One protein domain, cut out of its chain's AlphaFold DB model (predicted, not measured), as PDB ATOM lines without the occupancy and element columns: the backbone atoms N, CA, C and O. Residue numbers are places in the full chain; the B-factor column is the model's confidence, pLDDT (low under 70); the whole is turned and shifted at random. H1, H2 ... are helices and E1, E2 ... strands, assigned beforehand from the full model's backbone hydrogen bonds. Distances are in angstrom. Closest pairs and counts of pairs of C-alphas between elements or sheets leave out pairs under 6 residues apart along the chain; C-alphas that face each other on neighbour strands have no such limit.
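Overview. This is residues 22 to 98 of the 227 residues of an uncharacterized protein of Shigella boydii (UniProt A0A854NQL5). The chain winds in stacked turns, a short solenoid: E1, E3 and E5 make one wall, E2 and E4 another, and short H1 sits at the end with E4 and E5. The printed part has 77 residues with five named strands, then one named helix; both sheets, E1 E3 E5 and E2 E4, are parallel. It is mostly strand, with under half of its residues in named elements, and compact: radius of gyration of the C-alphas 11.6 A, spans 32 by 22 by 21 A.

Along the chain. E1, residues 22 to 27, begins at C-alpha 22 (-22.417, 1.543, 51.496) and measures 16.4 A. E2 is residues 31 to 35, 10.0 A; E3 46 to 52, 18.7 A; E4 59 to 63, 9.6 A; E5 73 to 79, 19.7 A. H1, residues 91 to 96, 8.6 A, ends at C-alpha 96 (-18.076, 17.842, 36.117).

Arrangement. Inner strand E3 has N 49 and O 23 of E1 at 3.0 A and N 50 and O 76 of E5 at 2.8 A, within hydrogen-bond range. Between E2 and E4, N 34 and O 62 are 3.0 A apart, also within range. H1 only grazes the sheet E1 E3 E5; its closest C-alphas to E5 are Leu 91 and Ser 73, 6.0 A. In H1 every O i to N i+4 pair is within range.

Size, cuts and confidence. The C-alphas farthest apart, Ser 39 and Thr 82, are 34.1 A apart. The printed part has no cut; the link E5 to H1 is long, and residue 56 has pLDDT under 70.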
ATOM      1  N   ASP A  22     -21.653   2.192  52.557       88.00
ATOM      2  CA  ASP A  22     -22.417   1.543  51.496       88.00
ATOM      3  C   ASP A  22     -23.900   1.756  51.798       88.00
ATOM      4  O   ASP A  22     -24.355   1.452  52.907       88.00
ATOM      5  N   ALA A  23     -24.627   2.379  50.873       87.12
ATOM      6  CA  ALA A  23     -26.014   2.753  51.101       87.12
ATOM      7  C   ALA A  23     -26.855   2.704  49.827       87.12
ATOM      8  O   ALA A  23     -26.481   3.230  48.778       87.12
ATOM      9  N   GLU A  24     -28.058   2.158  49.978       92.75
ATOM     10  CA  GLU A  24     -29.126   2.261  48.993       92.75
ATOM     11  C   GLU A  24     -30.066   3.411  49.384       92.75
ATOM     12  O   GLU A  24     -30.507   3.508  50.531       92.75
ATOM     13  N   ILE A  25     -30.347   4.307  48.440       89.88
ATOM     14  CA  ILE A  25     -31.137   5.520  48.653       89.88
ATOM     15  C   ILE A  25     -32.290   5.535  47.655       89.88
ATOM     16  O   ILE A  25     -32.072   5.671  46.453       89.88
ATOM     17  N   ASP A  26     -33.522   5.498  48.152       90.50
ATOM     18  CA  ASP A  26     -34.710   5.664  47.320       90.50
ATOM     19  C   ASP A  26     -35.278   7.084  47.469       90.50
ATOM     20  O   ASP A  26     -35.590   7.538  48.573       90.50
ATOM     21  N   VAL A  27     -35.435   7.795  46.351       87.62
ATOM     22  CA  VAL A  27     -35.932   9.177  46.323       87.62
ATOM     23  C   VAL A  27     -37.297   9.233  45.639       87.62
ATOM     24  O   VAL A  27     -37.429   8.988  44.438       87.62
ATOM     25  N   PHE A  28     -38.310   9.614  46.420       84.75
ATOM     26  CA  PHE A  28     -39.712   9.739  45.991       84.75
ATOM     27  C   PHE A  28     -40.293  11.145  46.188       84.75
ATOM     28  O   PHE A  28     -41.505  11.328  46.117       84.75
ATOM     29  N   ALA A  29     -39.443  12.129  46.471       83.69
ATOM     30  CA  ALA A  29     -39.845  13.511  46.686       83.69
ATOM     31  C   ALA A  29     -38.867  14.464  46.001       83.69
ATOM     32  O   ALA A  29     -37.727  14.099  45.714       83.69
ATOM     33  N   ASN A  30     -39.316  15.696  45.778       87.81
ATOM     34  CA  ASN A  30     -38.473  16.745  45.219       87.81
ATOM     35  C   ASN A  30     -37.380  17.126  46.221       87.81
ATOM     36  O   ASN A  30     -37.676  17.461  47.370       87.81
ATOM     37  N   LEU A  31     -36.131  17.095  45.771       85.81
ATOM     38  CA  LEU A  31     -34.954  17.477  46.545       85.81
ATOM     39  C   LEU A  31     -34.138  18.488  45.739       85.81
ATOM     40  O   LEU A  31     -34.099  18.418  44.517       85.81
ATOM     41  N   ASP A  32     -33.415  19.388  46.399       85.56
ATOM     42  CA  ASP A  32     -32.435  20.210  45.677       85.56
ATOM     43  C   ASP A  32     -31.228  19.352  45.266       85.56
ATOM     44  O   ASP A  32     -30.880  19.273  44.089       85.56
ATOM     45  N   TYR A  33     -30.630  18.649  46.236       88.44
ATOM     46  CA  TYR A  33     -29.488  17.758  46.034       88.44
ATOM     47  C   TYR A  33     -29.617  16.495  46.883       88.44
ATOM     48  O   TYR A  33     -30.151  16.545  47.992       88.44
ATOM     49  N   ILE A  34     -29.067  15.383  46.390       90.00
ATOM     50  CA  ILE A  34     -28.944  14.132  47.157       90.00
ATOM     51  C   ILE A  34     -27.741  14.224  48.097       90.00
ATOM     52  O   ILE A  34     -27.831  13.879  49.273       90.00
ATOM     53  N   PHE A  35     -26.622  14.747  47.590       90.88
ATOM     54  CA  PHE A  35     -25.406  14.962  48.368       90.88
ATOM     55  C   PHE A  35     -25.156  16.448  48.579       90.88
ATOM     56  O   PHE A  35     -25.054  17.221  47.626       90.88
ATOM     57  N   LYS A  36     -24.996  16.840  49.842       91.94
ATOM     58  CA  LYS A  36     -24.657  18.211  50.228       91.94
ATOM     59  C   LYS A  36     -23.420  18.214  51.114       91.94
ATOM     60  O   LYS A  36     -23.355  17.445  52.072       91.94
ATOM     61  N   GLY A  37     -22.422  19.025  50.783       88.38
ATOM     62  CA  GLY A  37     -21.154  19.091  51.508       88.38
ATOM     63  C   GLY A  37     -21.020  20.383  52.308       88.38
ATOM     64  O   GLY A  37     -21.252  21.471  51.782       88.38
ATOM     65  N   SER A  38     -20.585  20.286  53.567       90.50
ATOM     66  CA  SER A  38     -20.225  21.475  54.360       90.50
ATOM     67  C   SER A  38     -18.824  22.000  54.025       90.50
ATOM     68  O   SER A  38     -18.547  23.183  54.207       90.50
ATOM     69  N   SER A  39     -17.967  21.140  53.469       90.25
ATOM     70  CA  SER A  39     -16.648  21.486  52.941       90.25
ATOM     71  C   SER A  39     -16.356  20.737  51.632       90.25
ATOM     72  O   SER A  39     -16.923  19.662  51.402       90.25
ATOM     73  N   PRO A  40     -15.462  21.255  50.769       89.12
ATOM     74  CA  PRO A  40     -15.090  20.579  49.529       89.12
ATOM     75  C   PRO A  40     -14.517  19.179  49.781       89.12
ATOM     76  O   PRO A  40     -13.594  19.016  50.575       89.12
ATOM     77  N   GLY A  41     -15.064  18.166  49.110       83.06
ATOM     78  CA  GLY A  41     -14.545  16.799  49.123       83.06
ATOM     79  C   GLY A  41     -14.742  16.058  50.446       83.06
ATOM     80  O   GLY A  41     -14.077  15.055  50.673       83.06
ATOM     81  N   GLN A  42     -15.652  16.525  51.310       83.94
ATOM     82  CA  GLN A  42     -15.900  15.945  52.639       83.94
ATOM     83  C   GLN A  42     -16.316  14.463  52.601       83.94
ATOM     84  O   GLN A  42     -16.117  13.731  53.568       83.94
ATOM     85  N   TYR A  43     -16.907  14.023  51.491       87.50
ATOM     86  CA  TYR A  43     -17.313  12.639  51.304       87.50
ATOM     87  C   TYR A  43     -16.084  11.761  51.038       87.50
ATOM     88  O   TYR A  43     -15.411  11.921  50.019       87.50
ATOM     89  N   GLY A  44     -15.795  10.846  51.966       84.00
ATOM     90  CA  GLY A  44     -14.695   9.883  51.877       84.00
ATOM     91  C   GLY A  44     -14.999   8.702  50.950       84.00
ATOM     92  O   GLY A  44     -15.720   8.839  49.961       84.00
ATOM     93  N   TYR A  45     -14.448   7.529  51.264       86.56
ATOM     94  CA  TYR A  45     -14.767   6.301  50.535       86.56
ATOM     95  C   TYR A  45     -16.225   5.906  50.776       86.56
ATOM     96  O   TYR A  45     -16.634   5.646  51.908       86.56
ATOM     97  N   GLY A  46     -17.009   5.856  49.705       87.56
ATOM     98  CA  GLY A  46     -18.407   5.462  49.783       87.56
ATOM     99  C   GLY A  46     -18.924   4.945  48.453       87.56
ATOM    100  O   GLY A  46     -18.426   5.339  47.397       87.56
ATOM    101  N   VAL A  47     -19.900   4.051  48.516       89.88
ATOM    102  CA  VAL A  47     -20.612   3.501  47.367       89.88
ATOM    103  C   VAL A  47     -22.102   3.698  47.623       89.88
ATOM    104  O   VAL A  47     -22.599   3.367  48.694       89.88
ATOM    105  N   TYR A  48     -22.795   4.309  46.668       91.31
ATOM    106  CA  TYR A  48     -24.200   4.668  46.811       91.31
ATOM    107  C   TYR A  48     -24.999   4.178  45.608       91.31
ATOM    108  O   TYR A  48     -24.726   4.594  44.479       91.31
ATOM    109  N   ASP A  49     -26.013   3.353  45.842       90.44
ATOM    110  CA  ASP A  49     -27.014   2.998  44.835       90.44
ATOM    111  C   ASP A  49     -28.262   3.847  45.054       90.44
ATOM    112  O   ASP A  49     -28.894   3.805  46.104       90.44
ATOM    113  N   ILE A  50     -28.625   4.655  44.064       89.62
ATOM    114  CA  ILE A  50     -29.668   5.669  44.210       89.62
ATOM    115  C   ILE A  50     -30.785   5.384  43.223       89.62
ATOM    116  O   ILE A  50     -30.567   5.392  42.015       89.62
ATOM    117  N   LYS A  51     -32.005   5.184  43.708       89.00
ATOM    118  CA  LYS A  51     -33.188   4.985  42.875       89.00
ATOM    119  C   LYS A  51     -34.011   6.265  42.830       89.00
ATOM    120  O   LYS A  51     -34.479   6.756  43.854       89.00
ATOM    121  N   LEU A  52     -34.200   6.793  41.626       85.62
ATOM    122  CA  LEU A  52     -34.965   8.008  41.363       85.62
ATOM    123  C   LEU A  52     -36.234   7.683  40.576       85.62
ATOM    124  O   LEU A  52     -36.169   7.035  39.525       85.62
ATOM    125  N   ASN A  53     -37.372   8.171  41.068       81.25
ATOM    126  CA  ASN A  53     -38.648   8.168  40.358       81.25
ATOM    127  C   ASN A  53     -38.916   9.550  39.759       81.25
ATOM    128  O   ASN A  53     -39.356  10.441  40.475       81.25
ATOM    129  N   PHE A  54     -38.665   9.737  38.462       70.94
ATOM    130  CA  PHE A  54     -38.758  11.057  37.829       70.94
ATOM    131  C   PHE A  54     -40.192  11.526  37.592       70.94
ATOM    132  O   PHE A  54     -40.410  12.724  37.427       70.94
ATOM    133  N   THR A  55     -41.175  10.625  37.638       73.75
ATOM    134  CA  THR A  55     -42.595  11.009  37.680       73.75
ATOM    135  C   THR A  55     -42.964  11.699  38.995       73.75
ATOM    136  O   THR A  55     -43.821  12.580  38.999       73.75
ATOM    137  N   ASN A  56     -42.306  11.343  40.104       69.62
ATOM    138  CA  ASN A  56     -42.680  11.807  41.447       69.62
ATOM    139  C   ASN A  56     -41.631  12.703  42.131       69.62
ATOM    140  O   ASN A  56     -41.946  13.340  43.135       69.62
ATOM    141  N   ALA A  57     -40.400  12.747  41.623       73.12
ATOM    142  CA  ALA A  57     -39.281  13.464  42.218       73.12
ATOM    143  C   ALA A  57     -38.521  14.289  41.171       73.12
ATOM    144  O   ALA A  57     -38.126  13.790  40.116       73.12
ATOM    145  N   THR A  58     -38.247  15.546  41.508       75.00
ATOM    146  CA  THR A  58     -37.329  16.426  40.781       75.00
ATOM    147  C   THR A  58     -36.076  16.699  41.607       75.00
ATOM    148  O   THR A  58     -36.107  16.680  42.837       75.00
ATOM    149  N   LEU A  59     -34.958  16.925  40.912       79.19
ATOM    150  CA  LEU A  59     -33.652  17.209  41.500       79.19
ATOM    151  C   LEU A  59     -33.014  18.399  40.788       79.19
ATOM    152  O   LEU A  59     -32.950  18.403  39.557       79.19
ATOM    153  N   ALA A  60     -32.526  19.388  41.545       80.81
ATOM    154  CA  ALA A  60     -31.734  20.482  40.974       80.81
ATOM    155  C   ALA A  60     -30.347  19.979  40.534       80.81
ATOM    156  O   ALA A  60     -29.808  20.428  39.522       80.81
ATOM    157  N   GLY A  61     -29.805  18.993  41.248       84.88
ATOM    158  CA  GLY A  61     -28.646  18.214  40.830       84.88
ATOM    159  C   GLY A  61     -28.393  17.012  41.736       84.88
ATOM    160  O   GLY A  61     -29.053  16.830  42.755       84.88
ATOM    161  N   VAL A  62     -27.423  16.172  41.384       87.62
ATOM    162  CA  VAL A  62     -27.063  15.012  42.219       87.62
ATOM    163  C   VAL A  62     -26.322  15.458  43.481       87.62
ATOM    164  O   VAL A  62     -26.641  15.011  44.583       87.62
ATOM    165  N   CYS A  63     -25.347  16.353  43.333       90.69
ATOM    166  CA  CYS A  63     -24.487  16.821  44.418       90.69
ATOM    167  C   CYS A  63     -24.238  18.331  44.340       90.69
ATOM    168  O   CYS A  63     -24.224  18.899  43.256       90.69
ATOM    169  N   ASP A  64     -24.029  19.016  45.460       92.31
ATOM    170  CA  ASP A  64     -23.562  20.405  45.416       92.31
ATOM    171  C   ASP A  64     -22.060  20.497  45.067       92.31
ATOM    172  O   ASP A  64     -21.353  19.491  44.991       92.31
ATOM    173  N   ALA A  65     -21.543  21.713  44.857       90.50
ATOM    174  CA  ALA A  65     -20.138  21.922  44.482       90.50
ATOM    175  C   ALA A  65     -19.141  21.386  45.528       90.50
ATOM    176  O   ALA A  65     -18.041  20.953  45.185       90.50
ATOM    177  N   ASN A  66     -19.529  21.391  46.806       93.12
ATOM    178  CA  ASN A  66     -18.696  20.901  47.895       93.12
ATOM    179  C   ASN A  66     -18.647  19.369  47.912       93.12
ATOM    180  O   ASN A  66     -17.562  18.785  47.924       93.12
ATOM    181  N   ALA A  67     -19.801  18.699  47.866       92.19
ATOM    182  CA  ALA A  67     -19.880  17.244  47.785       92.19
ATOM    183  C   ALA A  67     -19.248  16.713  46.491       92.19
ATOM    184  O   ALA A  67     -18.471  15.758  46.517       92.19
ATOM    185  N   GLY A  68     -19.509  17.390  45.372       89.25
ATOM    186  CA  GLY A  68     -18.957  17.081  44.058       89.25
ATOM    187  C   GLY A  68     -17.461  17.367  43.907       89.25
ATOM    188  O   GLY A  68     -16.895  17.098  42.859       89.25
ATOM    189  N   ALA A  69     -16.759  17.852  44.932       89.19
ATOM    190  CA  ALA A  69     -15.296  17.833  44.928       89.19
ATOM    191  C   ALA A  69     -14.712  16.462  45.347       89.19
ATOM    192  O   ALA A  69     -13.501  16.262  45.250       89.19
ATOM    193  N   SER A  70     -15.540  15.501  45.787       90.12
ATOM    194  CA  SER A  70     -15.078  14.166  46.198       90.12
ATOM    195  C   SER A  70     -14.722  13.262  45.012       90.12
ATOM    196  O   SER A  70     -15.538  13.003  44.126       90.12
ATOM    197  N   LEU A  71     -13.501  12.720  45.050       88.38
ATOM    198  CA  LEU A  71     -12.978  11.714  44.114       88.38
ATOM    199  C   LEU A  71     -13.117  10.272  44.632       88.38
ATOM    200  O   LEU A  71     -12.754   9.337  43.925       88.38
ATOM    201  N   LEU A  72     -13.589  10.089  45.868       87.19
ATOM    202  CA  LEU A  72     -13.556   8.800  46.573       87.19
ATOM    203  C   LEU A  72     -14.944   8.181  46.764       87.19
ATOM    204  O   LEU A  72     -15.057   6.979  46.994       87.19
ATOM    205  N   SER A  73     -15.999   8.989  46.658       89.50
ATOM    206  CA  SER A  73     -17.384   8.529  46.738       89.50
ATOM    207  C   SER A  73     -17.944   8.233  45.357       89.50
ATOM    208  O   SER A  73     -17.972   9.129  44.512       89.50
ATOM    209  N   LEU A  74     -18.410   7.004  45.146       87.94
ATOM    210  CA  LEU A  74     -19.047   6.533  43.922       87.94
ATOM    211  C   LEU A  74     -20.561   6.464  44.094       87.94
ATOM    212  O   LEU A  74     -21.047   5.916  45.074       87.94
ATOM    213  N   ALA A  75     -21.305   6.951  43.109       88.19
ATOM    214  CA  ALA A  75     -22.749   6.807  43.049       88.19
ATOM    215  C   ALA A  75     -23.177   6.170  41.724       88.19
ATOM    216  O   ALA A  75     -22.624   6.475  40.662       88.19
ATOM    217  N   ASN A  76     -24.176   5.301  41.800       86.19
ATOM    218  CA  ASN A  76     -24.874   4.700  40.679       86.19
ATOM    219  C   ASN A  76     -26.357   5.059  40.790       86.19
ATOM    220  O   ASN A  76     -27.014   4.746  41.776       86.19
ATOM    221  N   ILE A  77     -26.884   5.753  39.790       85.81
ATOM    222  CA  ILE A  77     -28.241   6.288  39.807       85.81
ATOM    223  C   ILE A  77     -29.098   5.481  38.842       85.81
ATOM    224  O   ILE A  77     -28.804   5.411  37.647       85.81
ATOM    225  N   LYS A  78     -30.179   4.903  39.360       83.19
ATOM    226  CA  LYS A  78     -31.205   4.168  38.633       83.19
ATOM    227  C   LYS A  78     -32.441   5.029  38.435       83.19
ATOM    228  O   LYS A  78     -33.077   5.445  39.398       83.19
ATOM    229  N   ASN A  79     -32.854   5.188  37.187       82.81
ATOM    230  CA  ASN A  79     -34.220   5.577  36.876       82.81
ATOM    231  C   ASN A  79     -35.134   4.366  37.131       82.81
ATOM    232  O   ASN A  79     -35.015   3.352  36.438       82.81
ATOM    233  N   VAL A  80     -36.030   4.439  38.119       82.88
ATOM    234  CA  VAL A  80     -36.900   3.297  38.470       82.88
ATOM    235  C   VAL A  80     -37.918   2.965  37.386       82.88
ATOM    236  O   VAL A  80     -38.343   1.820  37.286       82.88
ATOM    237  N   GLU A  81     -38.277   3.942  36.559       81.06
ATOM    238  CA  GLU A  81     -39.321   3.818  35.545       81.06
ATOM    239  C   GLU A  81     -38.780   3.164  34.277       81.06
ATOM    240  O   GLU A  81     -39.424   2.305  33.682       81.06
ATOM    241  N   THR A  82     -37.565   3.542  33.871       74.00
ATOM    242  CA  THR A  82     -36.924   3.009  32.656       74.00
ATOM    243  C   THR A  82     -35.922   1.895  32.940       74.00
ATOM    244  O   THR A  82     -35.438   1.254  32.009       74.00
ATOM    245  N   GLY A  83     -35.552   1.685  34.205       75.38
ATOM    246  CA  GLY A  83     -34.498   0.756  34.616       75.38
ATOM    247  C   GLY A  83     -33.081   1.185  34.218       75.38
ATOM    248  O   GLY A  83     -32.135   0.450  34.500       75.38
ATOM    249  N   LYS A  84     -32.912   2.350  33.576       73.44
ATOM    250  CA  LYS A  84     -31.611   2.861  33.125       73.44
ATOM    251  C   LYS A  84     -30.736   3.251  34.315       73.44
ATOM    252  O   LYS A  84     -31.225   3.843  35.275       73.44
ATOM    253  N   LEU A  85     -29.445   2.950  34.208       76.69
ATOM    254  CA  LEU A  85     -28.430   3.205  35.229       76.69
ATOM    255  C   LEU A  85     -27.372   4.170  34.697       76.69
ATOM    256  O   LEU A  85     -27.059   4.156  33.507       76.69
ATOM    257  N   THR A  86     -26.776   4.963  35.582       73.56
ATOM    258  CA  THR A  86     -25.590   5.766  35.253       73.56
ATOM    259  C   THR A  86     -24.294   4.956  35.284       73.56
ATOM    260  O   THR A  86     -23.280   5.404  34.747       73.56
ATOM    261  N   GLY A  87     -24.296   3.802  35.953       77.25
ATOM    262  CA  GLY A  87     -23.072   3.132  36.380       77.25
ATOM    263  C   GLY A  87     -22.399   3.882  37.533       77.25
ATOM    264  O   GLY A  87     -22.733   5.036  37.823       77.25
ATOM    265  N   TYR A  88     -21.446   3.217  38.189       84.06
ATOM    266  CA  TYR A  88     -20.689   3.791  39.300       84.06
ATOM    267  C   TYR A  88     -19.749   4.892  38.813       84.06
ATOM    268  O   TYR A  88     -18.830   4.647  38.030       84.06
ATOM    269  N   ARG A  89     -19.973   6.115  39.292       83.56
ATOM    270  CA  ARG A  89     -19.158   7.292  38.969       83.56
ATOM    271  C   ARG A  89     -18.861   8.083  40.227       83.56
ATOM    272  O   ARG A  89     -19.700   8.138  41.120       83.56
ATOM    273  N   THR A  90     -17.694   8.719  40.294       87.69
ATOM    274  CA  THR A  90     -17.381   9.569  41.450       87.69
ATOM    275  C   THR A  90     -18.314  10.782  41.506       87.69
ATOM    276  O   THR A  90     -18.771  11.252  40.459       87.69
ATOM    277  N   LEU A  91     -18.564  11.335  42.698       89.12
ATOM    278  CA  LEU A  91     -19.328  12.584  42.840       89.12
ATOM    279  C   LEU A  91     -18.710  13.718  42.009       89.12
ATOM    280  O   LEU A  91     -19.436  14.470  41.363       89.12
ATOM    281  N   LYS A  92     -17.377  13.773  41.917       86.56
ATOM    282  CA  LYS A  92     -16.667  14.688  41.018       86.56
ATOM    283  C   LYS A  92     -16.968  14.465  39.547       86.56
ATOM    284  O   LYS A  92     -17.249  15.426  38.838       86.56
ATOM    285  N   ASN A  93     -16.973  13.220  39.079       84.25
ATOM    286  CA  ASN A  93     -17.349  12.957  37.692       84.25
ATOM    287  C   ASN A  93     -18.809  13.332  37.412       84.25
ATOM    288  O   ASN A  93     -19.109  13.781  36.311       84.25
ATOM    289  N   LEU A  94     -19.707  13.167  38.387       84.06
ATOM    290  CA  LEU A  94     -21.105  13.578  38.255       84.06
ATOM    291  C   LEU A  94     -21.238  15.106  38.200       84.06
ATOM    292  O   LEU A  94     -21.922  15.607  37.310       84.06
ATOM    293  N   LEU A  95     -20.539  15.841  39.070       86.00
ATOM    294  CA  LEU A  95     -20.523  17.305  39.058       86.00
ATOM    295  C   LEU A  95     -19.955  17.852  37.738       86.00
ATOM    296  O   LEU A  95     -20.616  18.645  37.070       86.00
ATOM    297  N   ASP A  96     -18.774  17.380  37.327       81.50
ATOM    298  CA  ASP A  96     -18.076  17.842  36.117       81.50
ATOM    299  C   ASP A  96     -18.857  17.518  34.831       81.50
ATOM    300  O   ASP A  96     -18.781  18.252  33.848       81.50
ATOM    301  N   ALA A  97     -19.643  16.436  34.828       71.62
ATOM    302  CA  ALA A  97     -20.476  16.062  33.686       71.62
ATOM    303  C   ALA A  97     -21.741  16.932  33.537       71.62
ATOM    304  O   ALA A  97     -22.484  16.758  32.568       71.62
ATOM    305  N   GLY A  98     -21.978  17.872  34.459       74.12
ATOM    306  CA  GLY A  98     -23.123  18.785  34.459       74.12
ATOM    307  C   GLY A  98     -24.147  18.502  35.557       74.12
ATOM    308  O   GLY A  98     -25.202  19.128  35.561       74.12
TER     309      GLY A  98